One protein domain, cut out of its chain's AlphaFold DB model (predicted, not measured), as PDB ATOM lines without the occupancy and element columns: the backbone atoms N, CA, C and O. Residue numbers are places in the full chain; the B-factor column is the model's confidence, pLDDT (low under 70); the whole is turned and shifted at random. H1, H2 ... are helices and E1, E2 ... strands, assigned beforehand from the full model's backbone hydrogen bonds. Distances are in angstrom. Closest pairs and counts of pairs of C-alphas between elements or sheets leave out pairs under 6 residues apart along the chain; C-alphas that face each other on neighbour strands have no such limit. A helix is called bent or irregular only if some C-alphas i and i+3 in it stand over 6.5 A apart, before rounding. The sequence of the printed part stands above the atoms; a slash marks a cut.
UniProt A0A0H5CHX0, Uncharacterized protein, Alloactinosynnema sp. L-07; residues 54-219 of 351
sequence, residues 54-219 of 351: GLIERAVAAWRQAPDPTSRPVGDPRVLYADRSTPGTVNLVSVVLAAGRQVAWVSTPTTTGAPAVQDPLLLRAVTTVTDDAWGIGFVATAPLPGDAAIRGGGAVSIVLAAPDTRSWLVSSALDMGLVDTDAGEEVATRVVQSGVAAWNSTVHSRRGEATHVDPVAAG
ATOM      1  N   GLY A  54      17.253 116.971 263.128       90.88
ATOM      2  CA  GLY A  54      17.864 118.264 262.797       90.88
ATOM      3  C   GLY A  54      17.429 118.834 261.438       90.88
ATOM      4  O   GLY A  54      17.313 120.049 261.289       90.88
ATOM      5  N   LEU A  55      17.147 117.982 260.443       92.25
ATOM      6  CA  LEU A  55      16.580 118.425 259.164       92.25
ATOM      7  C   LEU A  55      15.138 118.911 259.355       92.25
ATOM      8  O   LEU A  55      14.783 119.982 258.864       92.25
ATOM      9  N   ILE A  56      14.324 118.135 260.075       94.88
ATOM     10  CA  ILE A  56      12.910 118.440 260.300       94.88
ATOM     11  C   ILE A  56      12.750 119.714 261.132       94.88
ATOM     12  O   ILE A  56      11.986 120.590 260.739       94.88
ATOM     13  N   GLU A  57      13.509 119.888 262.214       95.00
ATOM     14  CA  GLU A  57      13.485 121.104 263.038       95.00
ATOM     15  C   GLU A  57      13.807 122.357 262.222       95.00
ATOM     16  O   GLU A  57      13.120 123.376 262.326       95.00
ATOM     17  N   ARG A  58      14.815 122.279 261.350       94.75
ATOM     18  CA  ARG A  58      15.173 123.394 260.471       94.75
ATOM     19  C   ARG A  58      14.126 123.637 259.383       94.75
ATOM     20  O   ARG A  58      13.879 124.791 259.041       94.75
ATOM     21  N   ALA A  59      13.482 122.590 258.864       95.69
ATOM     22  CA  ALA A  59      12.382 122.735 257.913       95.69
ATOM     23  C   ALA A  59      11.162 123.402 258.573       95.69
ATOM     24  O   ALA A  59      10.553 124.300 257.994       95.69
ATOM     25  N   VAL A  60      10.858 123.030 259.820       96.69
ATOM     26  CA  VAL A  60       9.829 123.678 260.644       96.69
ATOM     27  C   VAL A  60      10.178 125.139 260.910       96.69
ATOM     28  O   VAL A  60       9.309 126.003 260.790       96.69
ATOM     29  N   ALA A  61      11.439 125.440 261.226       95.38
ATOM     30  CA  ALA A  61      11.900 126.813 261.406       95.38
ATOM     31  C   ALA A  61      11.719 127.643 260.125       95.38
ATOM     32  O   ALA A  61      11.168 128.741 260.196       95.38
ATOM     33  N   ALA A  62      12.088 127.099 258.960       94.00
ATOM     34  CA  ALA A  62      11.887 127.756 257.669       94.00
ATOM     35  C   ALA A  62      10.400 128.040 257.389       94.00
ATOM     36  O   ALA A  62      10.054 129.137 256.954       94.00
ATOM     37  N   TRP A  63       9.502 127.095 257.696       95.50
ATOM     38  CA  TRP A  63       8.061 127.300 257.523       95.50
ATOM     39  C   TRP A  63       7.490 128.347 258.496       95.50
ATOM     40  O   TRP A  63       6.731 129.228 258.097       95.50
ATOM     41  N   ARG A  64       7.902 128.331 259.769       95.44
ATOM     42  CA  ARG A  64       7.499 129.347 260.762       95.44
ATOM     43  C   ARG A  64       7.987 130.754 260.411       95.44
ATOM     44  O   ARG A  64       7.350 131.731 260.797       95.44
ATOM     45  N   GLN A  65       9.089 130.855 259.672       93.19
ATOM     46  CA  GLN A  65       9.656 132.107 259.173       93.19
ATOM     47  C   GLN A  65       9.073 132.547 257.821       93.19
ATOM     48  O   GLN A  65       9.618 133.464 257.206       93.19
ATOM     49  N   ALA A  66       7.968 131.943 257.357       87.94
ATOM     50  CA  ALA A  66       7.302 132.367 256.129       87.94
ATOM     51  C   ALA A  66       7.062 133.897 256.132       87.94
ATOM     52  O   ALA A  66       6.565 134.433 257.141       87.94
ATOM     53  N   PRO A  67       7.411 134.606 255.034       82.12
ATOM     54  CA  PRO A  67       7.223 136.052 254.936       82.12
ATOM     55  C   PRO A  67       5.763 136.457 255.133       82.12
ATOM     56  O   PRO A  67       5.479 137.382 255.890       82.12
ATOM     57  N   ASP A  68       4.850 135.714 254.509       81.12
ATOM     58  CA  ASP A  68       3.413 135.852 254.693       81.12
ATOM     59  C   ASP A  68       2.969 135.169 256.006       81.12
ATOM     60  O   ASP A  68       3.113 133.949 256.146       81.12
ATOM     61  N   PRO A  69       2.413 135.923 256.976       82.94
ATOM     62  CA  PRO A  69       1.922 135.364 258.231       82.94
ATOM     63  C   PRO A  69       0.809 134.327 258.065       82.94
ATOM     64  O   PRO A  69       0.714 133.431 258.899       82.94
ATOM     65  N   THR A  70      -0.013 134.421 257.014       80.62
ATOM     66  CA  THR A  70      -1.117 133.470 256.782       80.62
ATOM     67  C   THR A  70      -0.617 132.106 256.302       80.62
ATOM     68  O   THR A  70      -1.258 131.081 256.530       80.62
ATOM     69  N   SER A  71       0.589 132.081 255.732       84.25
ATOM     70  CA  SER A  71       1.293 130.875 255.307       84.25
ATOM     71  C   SER A  71       2.038 130.166 256.447       84.25
ATOM     72  O   SER A  71       2.612 129.102 256.221       84.25
ATOM     73  N   ARG A  72       2.069 130.720 257.668       90.38
ATOM     74  CA  ARG A  72       2.740 130.102 258.828       90.38
ATOM     75  C   ARG A  72       1.882 128.975 259.419       90.38
ATOM     76  O   ARG A  72       0.657 129.080 259.393       90.38
ATOM     77  N   PRO A  73       2.501 127.918 259.978       92.19
ATOM     78  CA  PRO A  73       1.758 126.789 260.522       92.19
ATOM     79  C   PRO A  73       0.955 127.186 261.763       92.19
ATOM     80  O   PRO A  73       1.497 127.781 262.697       92.19
ATOM     81  N   VAL A  74      -0.313 126.777 261.803       86.31
ATOM     82  CA  VAL A  74      -1.146 126.817 263.011       86.31
ATOM     83  C   VAL A  74      -1.056 125.470 263.735       86.31
ATOM     84  O   VAL A  74      -1.567 124.457 263.259       86.31
ATOM     85  N   GLY A  75      -0.410 125.463 264.903       86.12
ATOM     86  CA  GLY A  75      -0.170 124.260 265.706       86.12
ATOM     87  C   GLY A  75       1.204 123.634 265.465       86.12
ATOM     88  O   GLY A  75       2.091 124.258 264.878       86.12
ATOM     89  N   ASP A  76       1.384 122.407 265.952       89.94
ATOM     90  CA  ASP A  76       2.664 121.701 265.884       89.94
ATOM     91  C   ASP A  76       2.842 120.994 264.535       89.94
ATOM     92  O   ASP A  76       2.062 120.096 264.198       89.94
ATOM     93  N   PRO A  77       3.864 121.371 263.744       94.00
ATOM     94  CA  PRO A  77       4.136 120.698 262.488       94.00
ATOM     95  C   PRO A  77       4.662 119.281 262.705       94.00
ATOM     96  O   PRO A  77       5.510 119.041 263.563       94.00
ATOM     97  N   ARG A  78       4.239 118.361 261.843       92.50
ATOM     98  CA  ARG A  78       4.788 117.006 261.734       92.50
ATOM     99  C   ARG A  78       5.213 116.705 260.305       92.50
ATOM    100  O   ARG A  78       4.689 117.284 259.357       92.50
ATOM    101  N   VAL A  79       6.144 115.775 260.148       94.69
ATOM    102  CA  VAL A  79       6.629 115.340 258.835       94.69
ATOM    103  C   VAL A  79       5.661 114.347 258.185       94.69
ATOM    104  O   VAL A  79       5.230 113.383 258.815       94.69
ATOM    105  N   LEU A  80       5.330 114.579 256.915       93.06
ATOM    106  CA  LEU A  80       4.634 113.619 256.051       93.06
ATOM    107  C   LEU A  80       5.613 112.877 255.140       93.06
ATOM    108  O   LEU A  80       5.462 111.682 254.894       93.06
ATOM    109  N   TYR A  81       6.620 113.587 254.639       93.94
ATOM    110  CA  TYR A  81       7.633 113.035 253.751       93.94
ATOM    111  C   TYR A  81       8.956 113.761 253.950       93.94
ATOM    112  O   TYR A  81       8.965 114.987 254.053       93.94
ATOM    113  N   ALA A  82      10.067 113.033 253.968       93.56
ATOM    114  CA  ALA A  82      11.369 113.634 253.740       93.56
ATOM    115  C   ALA A  82      12.318 112.659 253.046       93.56
ATOM    116  O   ALA A  82      12.673 111.620 253.604       93.56
ATOM    117  N   ASP A  83      12.764 113.021 251.848       90.75
ATOM    118  CA  ASP A  83      13.753 112.243 251.108       90.75
ATOM    119  C   ASP A  83      14.518 113.098 250.095       90.75
ATOM    120  O   ASP A  83      14.224 114.281 249.877       90.75
ATOM    121  N   ARG A  84      15.520 112.483 249.475       86.06
ATOM    122  CA  ARG A  84      16.234 113.026 248.326       86.06
ATOM    123  C   ARG A  84      15.487 112.672 247.050       86.06
ATOM    124  O   ARG A  84      14.968 111.571 246.907       86.06
ATOM    125  N   SER A  85      15.459 113.594 246.101       76.25
ATOM    126  CA  SER A  85      15.029 113.273 244.745       76.25
ATOM    127  C   SER A  85      15.997 112.288 244.084       76.25
ATOM    128  O   SER A  85      17.195 112.256 244.378       76.25
ATOM    129  N   THR A  86      15.464 111.481 243.172       66.88
ATOM    130  CA  THR A  86      16.227 110.498 242.402       66.88
ATOM    131  C   THR A  86      17.329 111.200 241.595       66.88
ATOM    132  O   THR A  86      17.047 112.235 240.973       66.88
ATOM    133  N   PRO A  87      18.568 110.664 241.569       55.50
ATOM    134  CA  PRO A  87      19.668 111.267 240.822       55.50
ATOM    135  C   PRO A  87      19.296 111.536 239.357       55.50
ATOM    136  O   PRO A  87      18.840 110.636 238.659       55.50
ATOM    137  N   GLY A  88      19.514 112.769 238.892       58.25
ATOM    138  CA  GLY A  88      19.381 113.155 237.478       58.25
ATOM    139  C   GLY A  88      18.216 114.088 237.135       58.25
ATOM    140  O   GLY A  88      18.314 114.797 236.138       58.25
ATOM    141  N   THR A  89      17.158 114.156 237.950       60.47
ATOM    142  CA  THR A  89      15.980 115.003 237.650       60.47
ATOM    143  C   THR A  89      16.146 116.410 238.236       60.47
ATOM    144  O   THR A  89      16.253 117.385 237.505       60.47
ATOM    145  N   VAL A  90      16.278 116.507 239.558       68.69
ATOM    146  CA  VAL A  90      16.904 117.613 240.311       68.69
ATOM    147  C   VAL A  90      17.621 116.947 241.475       68.69
ATOM    148  O   VAL A  90      17.190 115.877 241.895       68.69
ATOM    149  N   ASN A  91      18.662 117.553 242.034       77.00
ATOM    150  CA  ASN A  91      19.252 117.094 243.291       77.00
ATOM    151  C   ASN A  91      18.727 117.966 244.439       77.00
ATOM    152  O   ASN A  91      19.314 118.995 244.774       77.00
ATOM    153  N   LEU A  92      17.605 117.569 245.037       84.81
ATOM    154  CA  LEU A  92      16.950 118.260 246.145       84.81
ATOM    155  C   LEU A  92      16.731 117.285 247.295       84.81
ATOM    156  O   LEU A  92      16.357 116.135 247.084       84.81
ATOM    157  N   VAL A  93      16.840 117.780 248.522       89.81
ATOM    158  CA  VAL A  93      16.135 117.170 249.651       89.81
ATOM    159  C   VAL A  93      14.801 117.877 249.772       89.81
ATOM    160  O   VAL A  93      14.767 119.101 249.886       89.81
ATOM    161  N   SER A  94      13.712 117.117 249.736       92.50
ATOM    162  CA  SER A  94      12.355 117.628 249.926       92.50
ATOM    163  C   SER A  94      11.820 117.174 251.270       92.50
ATOM    164  O   SER A  94      11.947 116.005 251.612       92.50
ATOM    165  N   VAL A  95      11.201 118.094 252.002       95.19
ATOM    166  CA  VAL A  95      10.488 117.850 253.253       95.19
ATOM    167  C   VAL A  95       9.065 118.371 253.083       95.19
ATOM    168  O   VAL A  95       8.864 119.551 252.802       95.19
ATOM    169  N   VAL A  96       8.077 117.500 253.254       95.75
ATOM    170  CA  VAL A  96       6.661 117.868 253.300       95.75
ATOM    171  C   VAL A  96       6.201 117.797 254.751       95.75
ATOM    172  O   VAL A  96       6.304 116.749 255.393       95.75
ATOM    173  N   LEU A  97       5.716 118.920 255.269       95.88
ATOM    174  CA  LEU A  97       5.258 119.094 256.646       95.88
ATOM    175  C   LEU A  97       3.750 119.338 256.670       95.88
ATOM    176  O   LEU A  97       3.223 119.956 255.752       95.88
ATOM    177  N   ALA A  98       3.074 118.926 257.739       93.69
ATOM    178  CA  ALA A  98       1.665 119.218 257.981       93.69
ATOM    179  C   ALA A  98       1.447 119.812 259.375       93.69
ATOM    180  O   ALA A  98       2.035 119.329 260.340       93.69
ATOM    181  N   ALA A  99       0.571 120.810 259.484       90.62
ATOM    182  CA  ALA A  99       0.103 121.406 260.735       90.62
ATOM    183  C   ALA A  99      -1.408 121.664 260.617       90.62
ATOM    184  O   ALA A  99      -1.851 122.499 259.827       90.62
ATOM    185  N   GLY A 100      -2.222 120.883 261.334       86.31
ATOM    186  CA  GLY A 100      -3.671 120.858 261.114       86.31
ATOM    187  C   GLY A 100      -4.016 120.490 259.663       86.31
ATOM    188  O   GLY A 100      -3.650 119.412 259.191       86.31
ATOM    189  N   ARG A 101      -4.704 121.396 258.954       85.25
ATOM    190  CA  ARG A 101      -5.023 121.270 257.518       85.25
ATOM    191  C   ARG A 101      -4.027 121.965 256.591       85.25
ATOM    192  O   ARG A 101      -4.213 121.918 255.381       85.25
ATOM    193  N   GLN A 102      -3.003 122.624 257.121       89.56
ATOM    194  CA  GLN A 102      -1.984 123.253 256.292       89.56
ATOM    195  C   GLN A 102      -0.872 122.255 255.993       89.56
ATOM    196  O   GLN A 102      -0.448 121.506 256.878       89.56
ATOM    197  N   VAL A 103      -0.378 122.270 254.760       92.00
ATOM    198  CA  VAL A 103       0.762 121.462 254.331       92.00
ATOM    199  C   VAL A 103       1.756 122.349 253.608       92.00
ATOM    200  O   VAL A 103       1.382 123.167 252.769       92.00
ATOM    201  N   ALA A 104       3.028 122.183 253.945       94.81
ATOM    202  CA  ALA A 104       4.126 122.935 253.372       94.81
ATOM    203  C   ALA A 104       5.141 122.011 252.716       94.81
ATOM    204  O   ALA A 104       5.491 120.965 253.262       94.81
ATOM    205  N   TRP A 105       5.667 122.456 251.582       95.19
ATOM    206  CA  TRP A 105       6.834 121.870 250.950       95.19
ATOM    207  C   TRP A 105       8.042 122.769 251.186       95.19
ATOM    208  O   TRP A 105       8.090 123.925 250.762       95.19
ATOM    209  N   VAL A 106       9.032 122.213 251.872       95.00
ATOM    210  CA  VAL A 106      10.334 122.822 252.130       95.00
ATOM    211  C   VAL A 106      11.383 122.004 251.396       95.00
ATOM    212  O   VAL A 106      11.280 120.782 251.303       95.00
ATOM    213  N   SER A 107      12.417 122.648 250.871       92.06
ATOM    214  CA  SER A 107      13.517 121.918 250.248       92.06
ATOM    215  C   SER A 107      14.862 122.576 250.483       92.06
ATOM    216  O   SER A 107      14.919 123.770 250.762       92.06
ATOM    217  N   THR A 108      15.931 121.821 250.269       89.12
ATOM    218  CA  THR A 108      17.279 122.365 250.095       89.12
ATOM    219  C   THR A 108      17.899 121.773 248.834       89.12
ATOM    220  O   THR A 108      17.722 120.573 248.582       89.12
ATOM    221  N   PRO A 109      18.628 122.572 248.036       79.88
ATOM    222  CA  PRO A 109      19.493 122.033 246.999       79.88
ATOM    223  C   PRO A 109      20.530 121.095 247.615       79.88
ATOM    224  O   PRO A 109      20.954 121.272 248.756       79.88
ATOM    225  N   THR A 110      20.923 120.076 246.857       70.94
ATOM    226  CA  THR A 110      22.011 119.166 247.224       70.94
ATOM    227  C   THR A 110      22.984 119.053 246.064       70.94
ATOM    228  O   THR A 110      22.583 118.869 244.918       70.94
ATOM    229  N   THR A 111      24.277 119.181 246.344       57.97
ATOM    230  CA  THR A 111      25.331 119.003 245.335       57.97
ATOM    231  C   THR A 111      25.838 117.563 245.326       57.97
ATOM    232  O   THR A 111      26.027 117.018 244.247       57.97
ATOM    233  N   THR A 112      25.958 116.917 246.498       56.06
ATOM    234  CA  THR A 112      26.078 115.460 246.739       56.06
ATOM    235  C   THR A 112      25.847 115.165 248.238       56.06
ATOM    236  O   THR A 112      26.088 116.033 249.070       56.06
ATOM    237  N   GLY A 113      25.412 113.953 248.618       55.38
ATOM    238  CA  GLY A 113      25.346 113.532 250.033       55.38
ATOM    239  C   GLY A 113      24.129 114.028 250.835       55.38
ATOM    240  O   GLY A 113      23.099 114.387 250.270       55.38
ATOM    241  N   ALA A 114      24.206 113.950 252.173       54.47
ATOM    242  CA  ALA A 114      23.198 114.547 253.059       54.47
ATOM    243  C   ALA A 114      23.354 116.070 253.051       54.47
ATOM    244  O   ALA A 114      24.497 116.523 253.034       54.47
ATOM    245  N   PRO A 115      22.252 116.844 253.081       60.41
ATOM    246  CA  PRO A 115      22.363 118.293 253.131       60.41
ATOM    247  C   PRO A 115      23.167 118.669 254.371       60.41
ATOM    248  O   PRO A 115      22.903 118.167 255.472       60.41
ATOM    249  N   ALA A 116      24.175 119.514 254.188       62.31
ATOM    250  CA  ALA A 116      24.960 120.005 255.296       62.31
ATOM    251  C   ALA A 116      24.048 120.793 256.246       62.31
ATOM    252  O   ALA A 116      23.035 121.387 255.856       62.31
ATOM    253  N   VAL A 117      24.421 120.846 257.526       63.44
ATOM    254  CA  VAL A 117      23.683 121.638 258.527       63.44
ATOM    255  C   VAL A 117      23.583 123.117 258.113       63.44
ATOM    256  O   VAL A 117      22.651 123.808 258.512       63.44
ATOM    257  N   GLN A 118      24.508 123.587 257.277       67.38
ATOM    258  CA  GLN A 118      24.576 124.966 256.804       67.38
ATOM    259  C   GLN A 118      23.795 125.227 255.504       67.38
ATOM    260  O   GLN A 118      23.573 126.391 255.179       67.38
ATOM    261  N   ASP A 119      23.349 124.194 254.779       80.31
ATOM    262  CA  ASP A 119      22.663 124.384 253.492       80.31
ATOM    263  C   ASP A 119      21.282 125.014 253.714       80.31
ATOM    264  O   ASP A 119      20.510 124.473 254.500       80.31
ATOM    265  N   PRO A 120      20.913 126.134 253.073       81.75
ATOM    266  CA  PRO A 120      19.660 126.823 253.371       81.75
ATOM    267  C   PRO A 120      18.428 125.980 253.002       81.75
ATOM    268  O   PRO A 120      18.311 125.475 251.889       81.75
ATOM    269  N   LEU A 121      17.465 125.883 253.927       90.25
ATOM    270  CA  LEU A 121      16.142 125.317 253.649       90.25
ATOM    271  C   LEU A 121      15.192 126.429 253.222       90.25
ATOM    272  O   LEU A 121      15.073 127.456 253.888       90.25
ATOM    273  N   LEU A 122      14.500 126.195 252.117       90.62
ATOM    274  CA  LEU A 122      13.638 127.161 251.461       90.62
ATOM    275  C   LEU A 122      12.204 126.645 251.459       90.62
ATOM    276  O   LEU A 122      11.938 125.532 250.995       90.62
ATOM    277  N   LEU A 123      11.279 127.464 251.959       92.69
ATOM    278  CA  LEU A 123       9.847 127.208 251.857       92.69
ATOM    279  C   LEU A 123       9.403 127.417 250.405       92.69
ATOM    280  O   LEU A 123       9.328 128.553 249.933       92.69
ATOM    281  N   ARG A 124       9.117 126.319 249.701       91.62
ATOM    282  CA  ARG A 124       8.717 126.353 248.295       91.62
ATOM    283  C   ARG A 124       7.254 126.662 248.110       91.62
ATOM    284  O   ARG A 124       6.955 127.446 247.229       91.62
ATOM    285  N   ALA A 125       6.370 126.056 248.891       91.62
ATOM    286  CA  ALA A 125       4.929 126.199 248.713       91.62
ATOM    287  C   ALA A 125       4.181 125.851 250.004       91.62
ATOM    288  O   ALA A 125       4.665 125.053 250.812       91.62
ATOM    289  N   VAL A 126       2.999 126.440 250.185       90.81
ATOM    290  CA  VAL A 126       2.080 126.164 251.297       90.81
ATOM    291  C   VAL A 126       0.674 126.044 250.732       90.81
ATOM    292  O   VAL A 126       0.294 126.804 249.846       90.81
ATOM    293  N   THR A 127      -0.101 125.095 251.241       87.94
ATOM    294  CA  THR A 127      -1.502 124.929 250.859       87.94
ATOM    295  C   THR A 127      -2.362 124.489 252.028       87.94
ATOM    296  O   THR A 127      -1.858 124.051 253.064       87.94
ATOM    297  N   THR A 128      -3.673 124.603 251.839       86.38
ATOM    298  CA  THR A 128      -4.681 123.977 252.688       86.38
ATOM    299  C   THR A 128      -5.349 122.866 251.899       86.38
ATOM    300  O   THR A 128      -5.610 122.990 250.707       86.38
ATOM    301  N   VAL A 129      -5.621 121.775 252.585       81.62
ATOM    302  CA  VAL A 129      -6.019 120.500 252.000       81.62
ATOM    303  C   VAL A 129      -7.303 120.055 252.675       81.62
ATOM    304  O   VAL A 129      -7.513 120.291 253.870       81.62
ATOM    305  N   THR A 130      -8.205 119.514 251.867       80.81
ATOM    306  CA  THR A 130      -9.550 119.124 252.280       80.81
ATOM    307  C   THR A 130      -9.544 117.727 252.873       80.81
ATOM    308  O   THR A 130      -8.605 116.959 252.674       80.81
ATOM    309  N   ASP A 131     -10.607 117.382 253.603       78.06
ATOM    310  CA  ASP A 131     -10.634 116.086 254.277       78.06
ATOM    311  C   ASP A 131     -10.700 114.898 253.290       78.06
ATOM    312  O   ASP A 131     -10.304 113.783 253.611       78.06
ATOM    313  N   ASP A 132     -11.170 115.147 252.067       77.38
ATOM    314  CA  ASP A 132     -11.336 114.176 250.988       77.38
ATOM    315  C   ASP A 132     -10.128 114.055 250.045       77.38
ATOM    316  O   ASP A 132     -10.198 113.255 249.115       77.38
ATOM    317  N   ALA A 133      -9.030 114.783 250.276       84.12
ATOM    318  CA  ALA A 133      -7.899 114.798 249.349       84.12
ATOM    319  C   ALA A 133      -7.154 113.448 249.276       84.12
ATOM    320  O   ALA A 133      -6.850 112.810 250.294       84.12
ATOM    321  N   TRP A 134      -6.855 112.999 248.052       88.19
ATOM    322  CA  TRP A 134      -6.191 111.707 247.778       88.19
ATOM    323  C   TRP A 134      -4.708 111.851 247.439       88.19
ATOM    324  O   TRP A 134      -3.982 110.854 247.393       88.19
ATOM    325  N   GLY A 135      -4.260 113.083 247.243       88.38
ATOM    326  CA  GLY A 135      -2.876 113.460 247.058       88.38
ATOM    327  C   GLY A 135      -2.666 114.942 247.353       88.38
ATOM    328  O   GLY A 135      -3.601 115.719 247.524       88.38
ATOM    329  N   ILE A 136      -1.402 115.336 247.437       90.25
ATOM    330  CA  ILE A 136      -0.981 116.724 247.603       90.25
ATOM    331  C   ILE A 136       0.031 117.019 246.510       90.25
ATOM    332  O   ILE A 136       1.043 116.328 246.404       90.25
ATOM    333  N   GLY A 137      -0.230 118.043 245.704       90.44
ATOM    334  CA  GLY A 137       0.692 118.506 244.675       90.44
ATOM    335  C   GLY A 137       1.222 119.888 244.980       90.44
ATOM    336  O   GLY A 137       0.474 120.758 245.414       90.44
ATOM    337  N   PHE A 138       2.492 120.105 244.677       91.75
ATOM    338  CA  PHE A 138       3.107 121.422 244.678       91.75
ATOM    339  C   PHE A 138       3.866 121.621 243.372       91.75
ATOM    340  O   PHE A 138       4.543 120.705 242.903       91.75
ATOM    341  N   VAL A 139       3.785 122.824 242.813       89.56
ATOM    342  CA  VAL A 139       4.580 123.254 241.661       89.56
ATOM    343  C   VAL A 139       5.119 124.645 241.965       89.56
ATOM    344  O   VAL A 139       4.349 125.538 242.290       89.56
ATOM    345  N   ALA A 140       6.434 124.817 241.852       88.88
ATOM    346  CA  ALA A 140       7.091 126.118 241.865       88.88
ATOM    347  C   ALA A 140       7.578 126.423 240.447       88.88
ATOM    348  O   ALA A 140       8.419 125.688 239.921       88.88
ATOM    349  N   THR A 141       7.041 127.481 239.834       83.19
ATOM    350  CA  THR A 141       7.207 127.771 238.395       83.19
ATOM    351  C   THR A 141       8.632 128.115 237.986       83.19
ATOM    352  O   THR A 141       8.999 127.953 236.822       83.19
ATOM    353  N   ALA A 142       9.442 128.543 238.952       80.50
ATOM    354  CA  ALA A 142      10.843 128.868 238.777       80.50
ATOM    355  C   ALA A 142      11.702 128.279 239.913       80.50
ATOM    356  O   ALA A 142      11.213 128.073 241.032       80.50
ATOM    357  N   PRO A 143      13.004 128.045 239.663       78.12
ATOM    358  CA  PRO A 143      13.962 127.745 240.720       78.12
ATOM    359  C   PRO A 143      14.004 128.862 241.773       78.12
ATOM    360  O   PRO A 143      13.919 130.050 241.452       78.12
ATOM    361  N   LEU A 144      14.181 128.491 243.039       82.44
ATOM    362  CA  LEU A 144      14.421 129.448 244.116       82.44
ATOM    363  C   LEU A 144      15.901 129.863 244.159       82.44
ATOM    364  O   LEU A 144      16.762 129.133 243.665       82.44
ATOM    365  N   PRO A 145      16.250 131.011 244.776       77.19
ATOM    366  CA  PRO A 145      17.647 131.389 244.952       77.19
ATOM    367  C   PRO A 145      18.439 130.291 245.665       77.19
ATOM    368  O   PRO A 145      18.050 129.852 246.745       77.19
ATOM    369  N   GLY A 146      19.555 129.880 245.067       74.94
ATOM    370  CA  GLY A 146      20.392 128.785 245.562       74.94
ATOM    371  C   GLY A 146      20.117 127.433 244.898       74.94
ATOM    372  O   GLY A 146      20.970 126.553 244.978       74.94
ATOM    373  N   ASP A 147      18.994 127.273 244.194       77.38
ATOM    374  CA  ASP A 147      18.771 126.097 243.354       77.38
ATOM    375  C   ASP A 147      19.772 126.061 242.193       77.38
ATOM    376  O   ASP A 147      20.150 127.090 241.624       77.38
ATOM    377  N   ALA A 148      20.173 124.851 241.800       72.88
ATOM    378  CA  ALA A 148      20.901 124.662 240.555       72.88
ATOM    379  C   ALA A 148      20.027 125.095 239.368       72.88
ATOM    380  O   ALA A 148      18.821 124.836 239.339       72.88
ATOM    381  N   ALA A 149      20.645 125.721 238.364       69.88
ATOM    382  CA  ALA A 149      19.939 126.087 237.146       69.88
ATOM    383  C   ALA A 149      19.378 124.831 236.458       69.88
ATOM    384  O   ALA A 149      20.109 123.881 236.172       69.88
ATOM    385  N   ILE A 150      18.080 124.847 236.159       72.50
ATOM    386  CA  ILE A 150      17.434 123.793 235.382       72.50
ATOM    387  C   ILE A 150      17.781 124.027 233.909       72.50
ATOM    388  O   ILE A 150      17.459 125.075 233.343       72.50
ATOM    389  N   ARG A 151      18.476 123.074 233.276       63.56
ATOM    390  CA  ARG A 151      18.849 123.175 231.857       63.56
ATOM    391  C   ARG A 151      17.576 123.251 231.003       63.56
ATOM    392  O   ARG A 151      16.778 122.325 231.021       63.56
ATOM    393  N   GLY A 152      17.430 124.333 230.236       62.00
ATOM    394  CA  GLY A 152      16.221 124.608 229.444       62.00
ATOM    395  C   GLY A 152      15.105 125.328 230.213       62.00
ATOM    396  O   GLY A 152      14.031 125.543 229.659       62.00
ATOM    397  N   GLY A 153      15.357 125.729 231.465       71.81
ATOM    398  CA  GLY A 153      14.331 126.248 232.367       71.81
ATOM    399  C   GLY A 153      13.378 125.146 232.836       71.81
ATOM    400  O   GLY A 153      13.590 123.969 232.558       71.81
ATOM    401  N   GLY A 154      12.327 125.522 233.559       78.62
ATOM    402  CA  GLY A 154      11.350 124.562 234.066       78.62
ATOM    403  C   GLY A 154      10.851 124.897 235.457       78.62
ATOM    404  O   GLY A 154      11.405 125.756 236.143       78.62
ATOM    405  N   ALA A 155       9.819 124.166 235.855       83.56
ATOM    406  CA  ALA A 155       9.281 124.214 237.199       83.56
ATOM    407  C   ALA A 155       9.725 122.975 237.984       83.56
ATOM    408  O   ALA A 155      10.026 121.921 237.415       83.56
ATOM    409  N   VAL A 156       9.773 123.101 239.306       87.38
ATOM    410  CA  VAL A 156      10.008 121.965 240.202       87.38
ATOM    411  C   VAL A 156       8.675 121.583 240.813       87.38
ATOM    412  O   VAL A 156       7.964 122.436 241.341       87.38
ATOM    413  N   SER A 157       8.350 120.297 240.766       88.25
ATOM    414  CA  SER A 157       7.118 119.763 241.331       88.25
ATOM    415  C   SER A 157       7.389 118.622 242.296       88.25
ATOM    416  O   SER A 157       8.363 117.880 242.136       88.25
ATOM    417  N   ILE A 158       6.504 118.475 243.276       90.31
ATOM    418  CA  ILE A 158       6.393 117.264 244.080       90.31
ATOM    419  C   ILE A 158       4.922 116.882 244.215       90.31
ATOM    420  O   ILE A 158       4.067 117.734 244.455       90.31
ATOM    421  N   VAL A 159       4.638 115.595 244.056       90.44
ATOM    422  CA  VAL A 159       3.329 114.999 244.319       90.44
ATOM    423  C   VAL A 159       3.491 113.962 245.418       90.44
ATOM    424  O   VAL A 159       4.419 113.159 245.368       90.44
ATOM    425  N   LEU A 160       2.606 113.996 246.410       90.69
ATOM    426  CA  LEU A 160       2.560 113.078 247.540       90.69
ATOM    427  C   LEU A 160       1.169 112.442 247.613       90.69
ATOM    428  O   LEU A 160       0.208 113.113 247.979       90.69
ATOM    429  N   ALA A 161       1.066 111.162 247.282       89.69
ATOM    430  CA  ALA A 161      -0.177 110.401 247.320       89.69
ATOM    431  C   ALA A 161      -0.557 110.034 248.764       89.69
ATOM    432  O   ALA A 161       0.320 109.830 249.612       89.69
ATOM    433  N   ALA A 162      -1.847 109.918 249.060       87.81
ATOM    434  CA  ALA A 162      -2.328 109.284 250.284       87.81
ATOM    435  C   ALA A 162      -1.869 107.808 250.382       87.81
ATOM    436  O   ALA A 162      -1.450 107.209 249.390       87.81
ATOM    437  N   PRO A 163      -1.945 107.178 251.568       81.25
ATOM    438  CA  PRO A 163      -1.769 105.733 251.673       81.25
ATOM    439  C   PRO A 163      -2.720 104.973 250.734       81.25
ATOM    440  O   PRO A 163      -3.886 105.359 250.561       81.25
ATOM    441  N   ASP A 164      -2.200 103.902 250.128       81.56
ATOM    442  CA  ASP A 164      -2.892 103.045 249.157       81.56
ATOM    443  C   ASP A 164      -3.407 103.785 247.906       81.56
ATOM    444  O   ASP A 164      -4.328 103.317 247.229       81.56
ATOM    445  N   THR A 165      -2.844 104.957 247.591       86.06
ATOM    446  CA  THR A 165      -3.126 105.690 246.353       86.06
ATOM    447  C   THR A 165      -1.861 105.900 245.534       86.06
ATOM    448  O   THR A 165      -0.737 105.883 246.035       86.06
ATOM    449  N   ARG A 166      -2.055 106.073 244.230       86.25
ATOM    450  CA  ARG A 166      -1.010 106.486 243.294       86.25
ATOM    451  C   ARG A 166      -1.388 107.834 242.730       86.25
ATOM    452  O   ARG A 166      -2.532 107.989 242.310       86.25
ATOM    453  N   SER A 167      -0.445 108.762 242.669       85.81
ATOM    454  CA  SER A 167      -0.723 110.108 242.181       85.81
ATOM    455  C   SER A 167       0.273 110.538 241.112       85.81
ATOM    456  O   SER A 167       1.430 110.115 241.094       85.81
ATOM    457  N   TRP A 168      -0.183 111.385 240.196       84.31
ATOM    458  CA  TRP A 168       0.643 111.979 239.152       84.31
ATOM    459  C   TRP A 168       0.187 113.403 238.842       84.31
ATOM    460  O   TRP A 168      -0.970 113.773 239.036       84.31
ATOM    461  N   LEU A 169       1.130 114.219 238.375       83.44
ATOM    462  CA  LEU A 169       0.861 115.585 237.944       83.44
ATOM    463  C   LEU A 169       0.359 115.577 236.498       83.44
ATOM    464  O   LEU A 169       1.016 115.022 235.617       83.44
ATOM    465  N   VAL A 170      -0.753 116.258 236.246       75.94
ATOM    466  CA  VAL A 170      -1.264 116.549 234.903       75.94
ATOM    467  C   VAL A 170      -1.210 118.056 234.697       75.94
ATOM    468  O   VAL A 170      -1.644 118.801 235.570       75.94
ATOM    469  N   SER A 171      -0.678 118.520 233.564       76.06
ATOM    470  CA  SER A 171      -0.597 119.952 233.255       76.06
ATOM    471  C   SER A 171      -0.896 120.250 231.794       76.06
ATOM    472  O   SER A 171      -0.376 119.582 230.898       76.06
ATOM    473  N   SER A 172      -1.658 121.319 231.545       65.25
ATOM    474  CA  SER A 172      -1.924 121.812 230.190       65.25
ATOM    475  C   SER A 172      -0.710 122.491 229.545       65.25
ATOM    476  O   SER A 172      -0.797 122.892 228.383       65.25
ATOM    477  N   ALA A 173       0.397 122.658 230.284       65.50
ATOM    478  CA  ALA A 173       1.666 123.231 229.828       65.50
ATOM    479  C   ALA A 173       2.726 122.180 229.432       65.50
ATOM    480  O   ALA A 173       3.809 122.543 228.976       65.50
ATOM    481  N   LEU A 174       2.405 120.885 229.458       66.50
ATOM    482  CA  LEU A 174       3.267 119.827 228.912       66.50
ATOM    483  C   LEU A 174       2.978 119.598 227.417       66.50
ATOM    484  O   LEU A 174       1.812 119.491 227.048       66.50
ATOM    485  N   ASP A 175       3.996 119.628 226.548       55.03
ATOM    486  CA  ASP A 175       3.819 119.458 225.083       55.03
ATOM    487  C   ASP A 175       3.521 118.011 224.691       55.03
ATOM    488  O   ASP A 175       2.664 117.735 223.855       55.03
ATOM    489  N   MET A 176       4.215 117.079 225.332       51.03
ATOM    490  CA  MET A 176       3.771 115.703 225.420       51.03
ATOM    491  C   MET A 176       3.041 115.656 226.744       51.03
ATOM    492  O   MET A 176       3.700 115.742 227.783       51.03
ATOM    493  N   GLY A 177       1.701 115.620 226.724       43.16
ATOM    494  CA  GLY A 177       0.945 115.288 227.931       43.16
ATOM    495  C   GLY A 177       1.679 114.120 228.559       43.16
ATOM    496  O   GLY A 177       1.977 113.182 227.817       43.16
ATOM    497  N   LEU A 178       2.141 114.276 229.814       41.72
ATOM    498  CA  LEU A 178       2.891 113.231 230.507       41.72
ATOM    499  C   LEU A 178       2.157 111.956 230.156       41.72
ATOM    500  O   LEU A 178       0.970 111.858 230.480       41.72
ATOM    501  N   VAL A 179       2.820 111.110 229.352       36.78
ATOM    502  CA  VAL A 179       2.264 109.839 228.915       36.78
ATOM    503  C   VAL A 179       1.619 109.291 230.159       36.78
ATOM    504  O   VAL A 179       2.251 109.345 231.218       36.78
ATOM    505  N   ASP A 180       0.355 108.918 230.016       36.62
ATOM    506  CA  ASP A 180      -0.449 108.193 230.979       36.62
ATOM    507  C   ASP A 180       0.335 106.933 231.358       36.62
ATOM    508  O   ASP A 180       0.122 105.827 230.875       36.62
ATOM    509  N   THR A 181       1.405 107.118 232.117       40.22
ATOM    510  CA  THR A 181       2.131 106.064 232.755       40.22
ATOM    511  C   THR A 181       1.204 105.778 233.906       40.22
ATOM    512  O   THR A 181       1.315 106.404 234.958       40.22
ATOM    513  N   ASP A 182       0.296 104.828 233.697       42.25
ATOM    514  CA  ASP A 182      -0.480 104.122 234.721       42.25
ATOM    515  C   ASP A 182       0.363 103.745 235.973       42.25
ATOM    516  O   ASP A 182      -0.160 103.379 237.026       42.25
ATOM    517  N   ALA A 183       1.690 103.857 235.896       52.47
ATOM    518  CA  ALA A 183       2.625 103.928 237.008       52.47
ATOM    519  C   ALA A 183       2.619 105.291 237.739       52.47
ATOM    520  O   ALA A 183       3.676 105.890 237.934       52.47
ATOM    521  N   GLY A 184       1.455 105.778 238.184       58.94
ATOM    522  CA  GLY A 184       1.426 106.802 239.233       58.94
ATOM    523  C   GLY A 184       2.278 106.354 240.432       58.94
ATOM    524  O   GLY A 184       2.361 105.159 240.728       58.94
ATOM    525  N   GLU A 185       2.929 107.293 241.109       74.94
ATOM    526  CA  GLU A 185       3.863 107.001 242.204       74.94
ATOM    527  C   GLU A 185       3.236 107.405 243.545       74.94
ATOM    528  O   GLU A 185       2.346 108.257 243.599       74.94
ATOM    529  N   GLU A 186       3.697 106.808 244.647       79.88
ATOM    530  CA  GLU A 186       3.315 107.284 245.985       79.88
ATOM    531  C   GLU A 186       3.911 108.665 246.281       79.88
ATOM    532  O   GLU A 186       3.291 109.486 246.957       79.88
ATOM    533  N   VAL A 187       5.121 108.923 245.774       83.25
ATOM    534  CA  VAL A 187       5.782 110.227 245.822       83.25
ATOM    535  C   VAL A 187       6.568 110.427 244.538       83.25
ATOM    536  O   VAL A 187       7.393 109.583 244.209       83.25
ATOM    537  N   ALA A 188       6.367 111.552 243.858       81.44
ATOM    538  CA  ALA A 188       7.123 111.904 242.660       81.44
ATOM    539  C   ALA A 188       7.656 113.333 242.761       81.44
ATOM    540  O   ALA A 188       6.870 114.278 242.805       81.44
ATOM    541  N   THR A 189       8.981 113.501 242.738       82.31
ATOM    542  CA  THR A 189       9.636 114.814 242.587       82.31
ATOM    543  C   THR A 189      10.174 114.945 241.170       82.31
ATOM    544  O   THR A 189      11.000 114.135 240.750       82.31
ATOM    545  N   ARG A 190       9.736 115.963 240.421       80.69
ATOM    546  CA  ARG A 190      10.055 116.099 238.991       80.69
ATOM    547  C   ARG A 190      10.449 117.527 238.622       80.69
ATOM    548  O   ARG A 190       9.837 118.481 239.106       80.69
ATOM    549  N   VAL A 191      11.416 117.658 237.707       80.00
ATOM    550  CA  VAL A 191      11.483 118.836 236.827       80.00
ATOM    551  C   VAL A 191      10.424 118.660 235.774       80.00
ATOM    552  O   VAL A 191      10.364 117.625 235.113       80.00
ATOM    553  N   VAL A 192       9.620 119.688 235.605       79.62
ATOM    554  CA  VAL A 192       8.617 119.751 234.558       79.62
ATOM    555  C   VAL A 192       8.944 120.902 233.618       79.62
ATOM    556  O   VAL A 192       9.721 121.804 233.943       79.62
ATOM    557  N   GLN A 193       8.380 120.835 232.417       76.69
ATOM    558  CA  GLN A 193       8.655 121.783 231.347       76.69
ATOM    559  C   GLN A 193       8.401 123.238 231.781       76.69
ATOM    560  O   GLN A 193       7.515 123.522 232.588       76.69
ATOM    561  N   SER A 194       9.168 124.171 231.212       75.81
ATOM    562  CA  SER A 194       8.931 125.608 231.388       75.81
ATOM    563  C   SER A 194       7.490 125.983 231.029       75.81
ATOM    564  O   SER A 194       6.980 125.583 229.976       75.81
ATOM    565  N   GLY A 195       6.852 126.762 231.904       74.00
ATOM    566  CA  GLY A 195       5.449 127.151 231.802       74.00
ATOM    567  C   GLY A 195       4.482 126.313 232.634       74.00
ATOM    568  O   GLY A 195       3.340 126.729 232.804       74.00
ATOM    569  N   VAL A 196       4.905 125.162 233.164       79.38
ATOM    570  CA  VAL A 196       4.091 124.385 234.109       79.38
ATOM    571  C   VAL A 196       4.009 125.117 235.446       79.38
ATOM    572  O   VAL A 196       5.020 125.544 235.995       79.38
ATOM    573  N   ALA A 197       2.792 125.252 235.961       80.75
ATOM    574  CA  ALA A 197       2.450 126.031 237.138       80.75
ATOM    575  C   ALA A 197       1.243 125.436 237.863       80.75
ATOM    576  O   ALA A 197       0.501 124.641 237.291       80.75
ATOM    577  N   ALA A 198       0.973 125.871 239.092       82.88
ATOM    578  CA  ALA A 198      -0.237 125.451 239.799       82.88
ATOM    579  C   ALA A 198      -1.527 125.780 239.027       82.88
ATOM    580  O   ALA A 198      -2.430 124.951 238.963       82.88
ATOM    581  N   TRP A 199      -1.595 126.939 238.363       75.00
ATOM    582  CA  TRP A 199      -2.810 127.377 237.664       75.00
ATOM    583  C   TRP A 199      -3.153 126.594 236.395       75.00
ATOM    584  O   TRP A 199      -4.245 126.735 235.851       75.00
ATOM    585  N   ASN A 200      -2.220 125.787 235.899       72.94
ATOM    586  CA  ASN A 200      -2.415 124.949 234.725       72.94
ATOM    587  C   ASN A 200      -2.112 123.479 235.026       72.94
ATOM    588  O   ASN A 200      -1.841 122.718 234.097       72.94
ATOM    589  N   SER A 201      -2.125 123.096 236.307       79.19
ATOM    590  CA  SER A 201      -1.811 121.741 236.750       79.19
ATOM    591  C   SER A 201      -2.797 121.224 237.788       79.19
ATOM    592  O   SER A 201      -3.363 121.970 238.581       79.19
ATOM    593  N   THR A 202      -2.959 119.909 237.809       81.75
ATOM    594  CA  THR A 202      -3.754 119.170 238.791       81.75
ATOM    595  C   THR A 202      -3.006 117.909 239.206       81.75
ATOM    596  O   THR A 202      -2.128 117.426 238.483       81.75
ATOM    597  N   VAL A 203      -3.332 117.375 240.380       84.50
ATOM    598  CA  VAL A 203      -2.900 116.040 240.784       84.50
ATOM    599  C   VAL A 203      -4.038 115.079 240.525       84.50
ATOM    600  O   VAL A 203      -5.121 115.222 241.081       84.50
ATOM    601  N   HIS A 204      -3.776 114.085 239.693       86.31
ATOM    602  CA  HIS A 204      -4.673 112.960 239.513       86.31
ATOM    603  C   HIS A 204      -4.218 111.851 240.451       86.31
ATOM    604  O   HIS A 204      -3.044 111.486 240.461       86.31
ATOM    605  N   SER A 205      -5.146 111.334 241.247       86.12
ATOM    606  CA  SER A 205      -4.907 110.297 242.244       86.12
ATOM    607  C   SER A 205      -5.826 109.113 241.965       86.12
ATOM    608  O   SER A 205      -7.033 109.293 241.822       86.12
ATOM    609  N   ARG A 206      -5.288 107.894 241.913       86.94
ATOM    610  CA  ARG A 206      -6.051 106.659 241.688       86.94
ATOM    611  C   ARG A 206      -6.013 105.764 242.925       86.94
ATOM    612  O   ARG A 206      -4.942 105.514 243.483       86.94
ATOM    613  N   ARG A 207      -7.182 105.251 243.318       85.56
ATOM    614  CA  ARG A 207      -7.363 104.208 244.340       85.56
ATOM    615  C   ARG A 207      -8.281 103.128 243.773       85.56
ATOM    616  O   ARG A 207      -9.478 103.358 243.607       85.56
ATOM    617  N   GLY A 208      -7.727 101.960 243.453       85.19
ATOM    618  CA  GLY A 208      -8.452 100.961 242.661       85.19
ATOM    619  C   GLY A 208      -8.810 101.530 241.284       85.19
ATOM    620  O   GLY A 208      -7.926 102.012 240.580       85.19
ATOM    621  N   GLU A 209     -10.093 101.512 240.922       82.38
ATOM    622  CA  GLU A 209     -10.585 102.089 239.658       82.38
ATOM    623  C   GLU A 209     -11.019 103.558 239.774       82.38
ATOM    624  O   GLU A 209     -11.171 104.249 238.768       82.38
ATOM    625  N   ALA A 210     -11.194 104.071 240.995       83.25
ATOM    626  CA  ALA A 210     -11.633 105.443 241.197       83.25
ATOM    627  C   ALA A 210     -10.476 106.427 240.978       83.25
ATOM    628  O   ALA A 210      -9.352 106.195 241.433       83.25
ATOM    629  N   THR A 211     -10.775 107.548 240.318       83.12
ATOM    630  CA  THR A 211      -9.844 108.664 240.118       83.12
ATOM    631  C   THR A 211     -10.380 109.906 240.821       83.12
ATOM    632  O   THR A 211     -11.556 110.242 240.694       83.12
ATOM    633  N   HIS A 212      -9.507 110.584 241.553       83.94
ATOM    634  CA  HIS A 212      -9.764 111.848 242.227       83.94
ATOM    635  C   HIS A 212      -8.804 112.910 241.692       83.94
ATOM    636  O   HIS A 212      -7.675 112.591 241.316       83.94
ATOM    637  N   VAL A 213      -9.262 114.160 241.634       81.44
ATOM    638  CA  VAL A 213      -8.476 115.281 241.111       81.44
ATOM    639  C   VAL A 213      -8.314 116.321 242.208       81.44
ATOM    640  O   VAL A 213      -9.266 117.017 242.558       81.44
ATOM    641  N   ASP A 214      -7.095 116.424 242.724       82.44
ATOM    642  CA  ASP A 214      -6.704 117.396 243.736       82.44
ATOM    643  C   ASP A 214      -6.075 118.638 243.067       82.44
ATOM    644  O   ASP A 214      -5.353 118.520 242.063       82.44
ATOM    645  N   PRO A 215      -6.305 119.853 243.597       81.81
ATOM    646  CA  PRO A 215      -5.620 121.046 243.117       81.81
ATOM    647  C   PRO A 215      -4.120 120.997 243.442       81.81
ATOM    648  O   PRO A 215      -3.682 120.391 244.422       81.81
ATOM    649  N   VAL A 216      -3.323 121.693 242.633       84.62
ATOM    650  CA  VAL A 216      -1.886 121.871 242.868       84.62
ATOM    651  C   VAL A 216      -1.644 123.192 243.586       84.62
ATOM    652  O   VAL A 216      -2.200 124.226 243.228       84.62
ATOM    653  N   ALA A 217      -0.780 123.165 244.592       88.81
ATOM    654  CA  ALA A 217      -0.338 124.343 245.313       88.81
ATOM    655  C   ALA A 217       0.744 125.107 244.541       88.81
ATOM    656  O   ALA A 217       1.716 124.510 244.066       88.81
ATOM    657  N   ALA A 218       0.589 126.428 244.463       86.62
ATOM    658  CA  ALA A 218       1.567 127.324 243.855       86.62
ATOM    659  C   ALA A 218       2.795 127.520 244.749       86.62
ATOM    660  O   ALA A 218       2.724 127.430 245.980       86.62
ATOM    661  N   GLY A 219       3.923 127.831 244.119       87.25
ATOM    662  CA  GLY A 219       5.123 128.274 244.801       87.25
ATOM    663  C   GLY A 219       4.886 129.574 245.577       87.25
ATOM    664  O   GLY A 219       4.149 130.450 245.141       87.25
TER     665      GLY A 219
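AT A GLANCE: This is residues 54 to 219 of the 351 residues of an uncharacterized protein of Alloactinosynnema sp. L-07 (UniProt A0A0H5CHX0). Two sheets lie face to face with their strands crossed, and the helix H1 covers the free face of the smaller one. The smaller sheet is the four-strand meander E1 E2 E3 E4, each strand the antiparallel neighbour of the one before; the larger sheet, of six strands, curls like part of a barrel and folds back on itself at E10, with E7 and E9 as one leaf facing E5, E6 and E8 as the other. The printed part has 166 residues with one named helix and ten named strands, in the order H1 and then E1 to E10; the class is mostly strand, with under half of the residues in named elements. The larger sheet has the order E7 E9 E10 E5 E6 E8 and is mixed, while the smaller is antiparallel throughout. The whole is compact, with a radius of gyration of the C-alphas of 15.1 A, and rounded, spanning 42 by 37 by 27 A.

IN THESE COORDINATES: H1 takes residues 54 to 64, from C-alpha 54 at (17.864, 118.264, 262.797), and measures 15.3 A from first to last C-alpha. E1 is residues 78 to 84, 18.1 A; E2 is 92 to 99, 22.5 A; E3 is 102 to 109, 23.4 A; and E4 is 122 to 128, 18.6 A, ending with C-alpha 128 at (-4.681, 123.977, 252.688). E5 is residues 135 to 140, 16.9 A; E6 is 155 to 161, 19.6 A; E7 is 166 to 171, 16.8 A; and E8 is 187 to 192, 15.0 A. E9 is residues 201 to 207, 19.9 A, and E10 is residues 210 to 218, 25.7 A, ending with C-alpha 218 at (1.567, 127.324, 243.855).

HOW THE PARTS SIT: H1 is on the sheet E1 E2 E3 E4, two layers with the helix on one face; its closest C-alphas to E4 are those of Trp 63 and Leu 123, 5.9 A apart. Every O i to N i+4 pair in H1 is within hydrogen-bond range. E1 and E2 form a hairpin, with N 80 and O 96 at 2.8 A. The hairpin E2 and E3 has N 95 and O 106 at 2.8 A, and the hairpin E3 and E4 has N 105 and O 125 at 2.9 A. The two sheets form a sandwich, two sheets face to face, with their strands at 61 degrees and the facing parts 9.9 A centre to centre. Across it, the closest C-alphas of E4 and E5 are those of Ala 125 and Phe 138, 6.5 A apart. E5 and E6 form a hairpin, with N 138 and O 158 at 2.9 A, and E6 is antiparallel to the edge strand E8, with N 157 and O 190 at 2.9 A. E10 is staggered: its residues 216 to 218 pair in parallel with E5, with N 217 and O 137 at 2.8 A, and its residues 210 to 215 pair with E9 in a hairpin, with N 205 and O 212 at 2.8 A. E9 is antiparallel to the edge strand E7, with N 168 and O 204 at 2.9 A. In this folded sheet, one sheet bent back into two leaves, the closest C-alphas of E5 and E9 are those of Gly 137 and Val 203, 5.8 A apart. H1 is apart from E6 and E9, for instance.

THE WHOLE: The two C-alphas farthest apart are those of Gln 118 and Glu 209, at 45.3 A. The printed part has no cut. The long links are H1 to E1, E3 to E4, E5 to E6 and E7 to E8, the last with 15 residues. The mean pLDDT of the printed part is 80.7, and 29 residues are under 70: residues 86 to 90, 111 to 118, 149, 151 to 152 and 172 to 184.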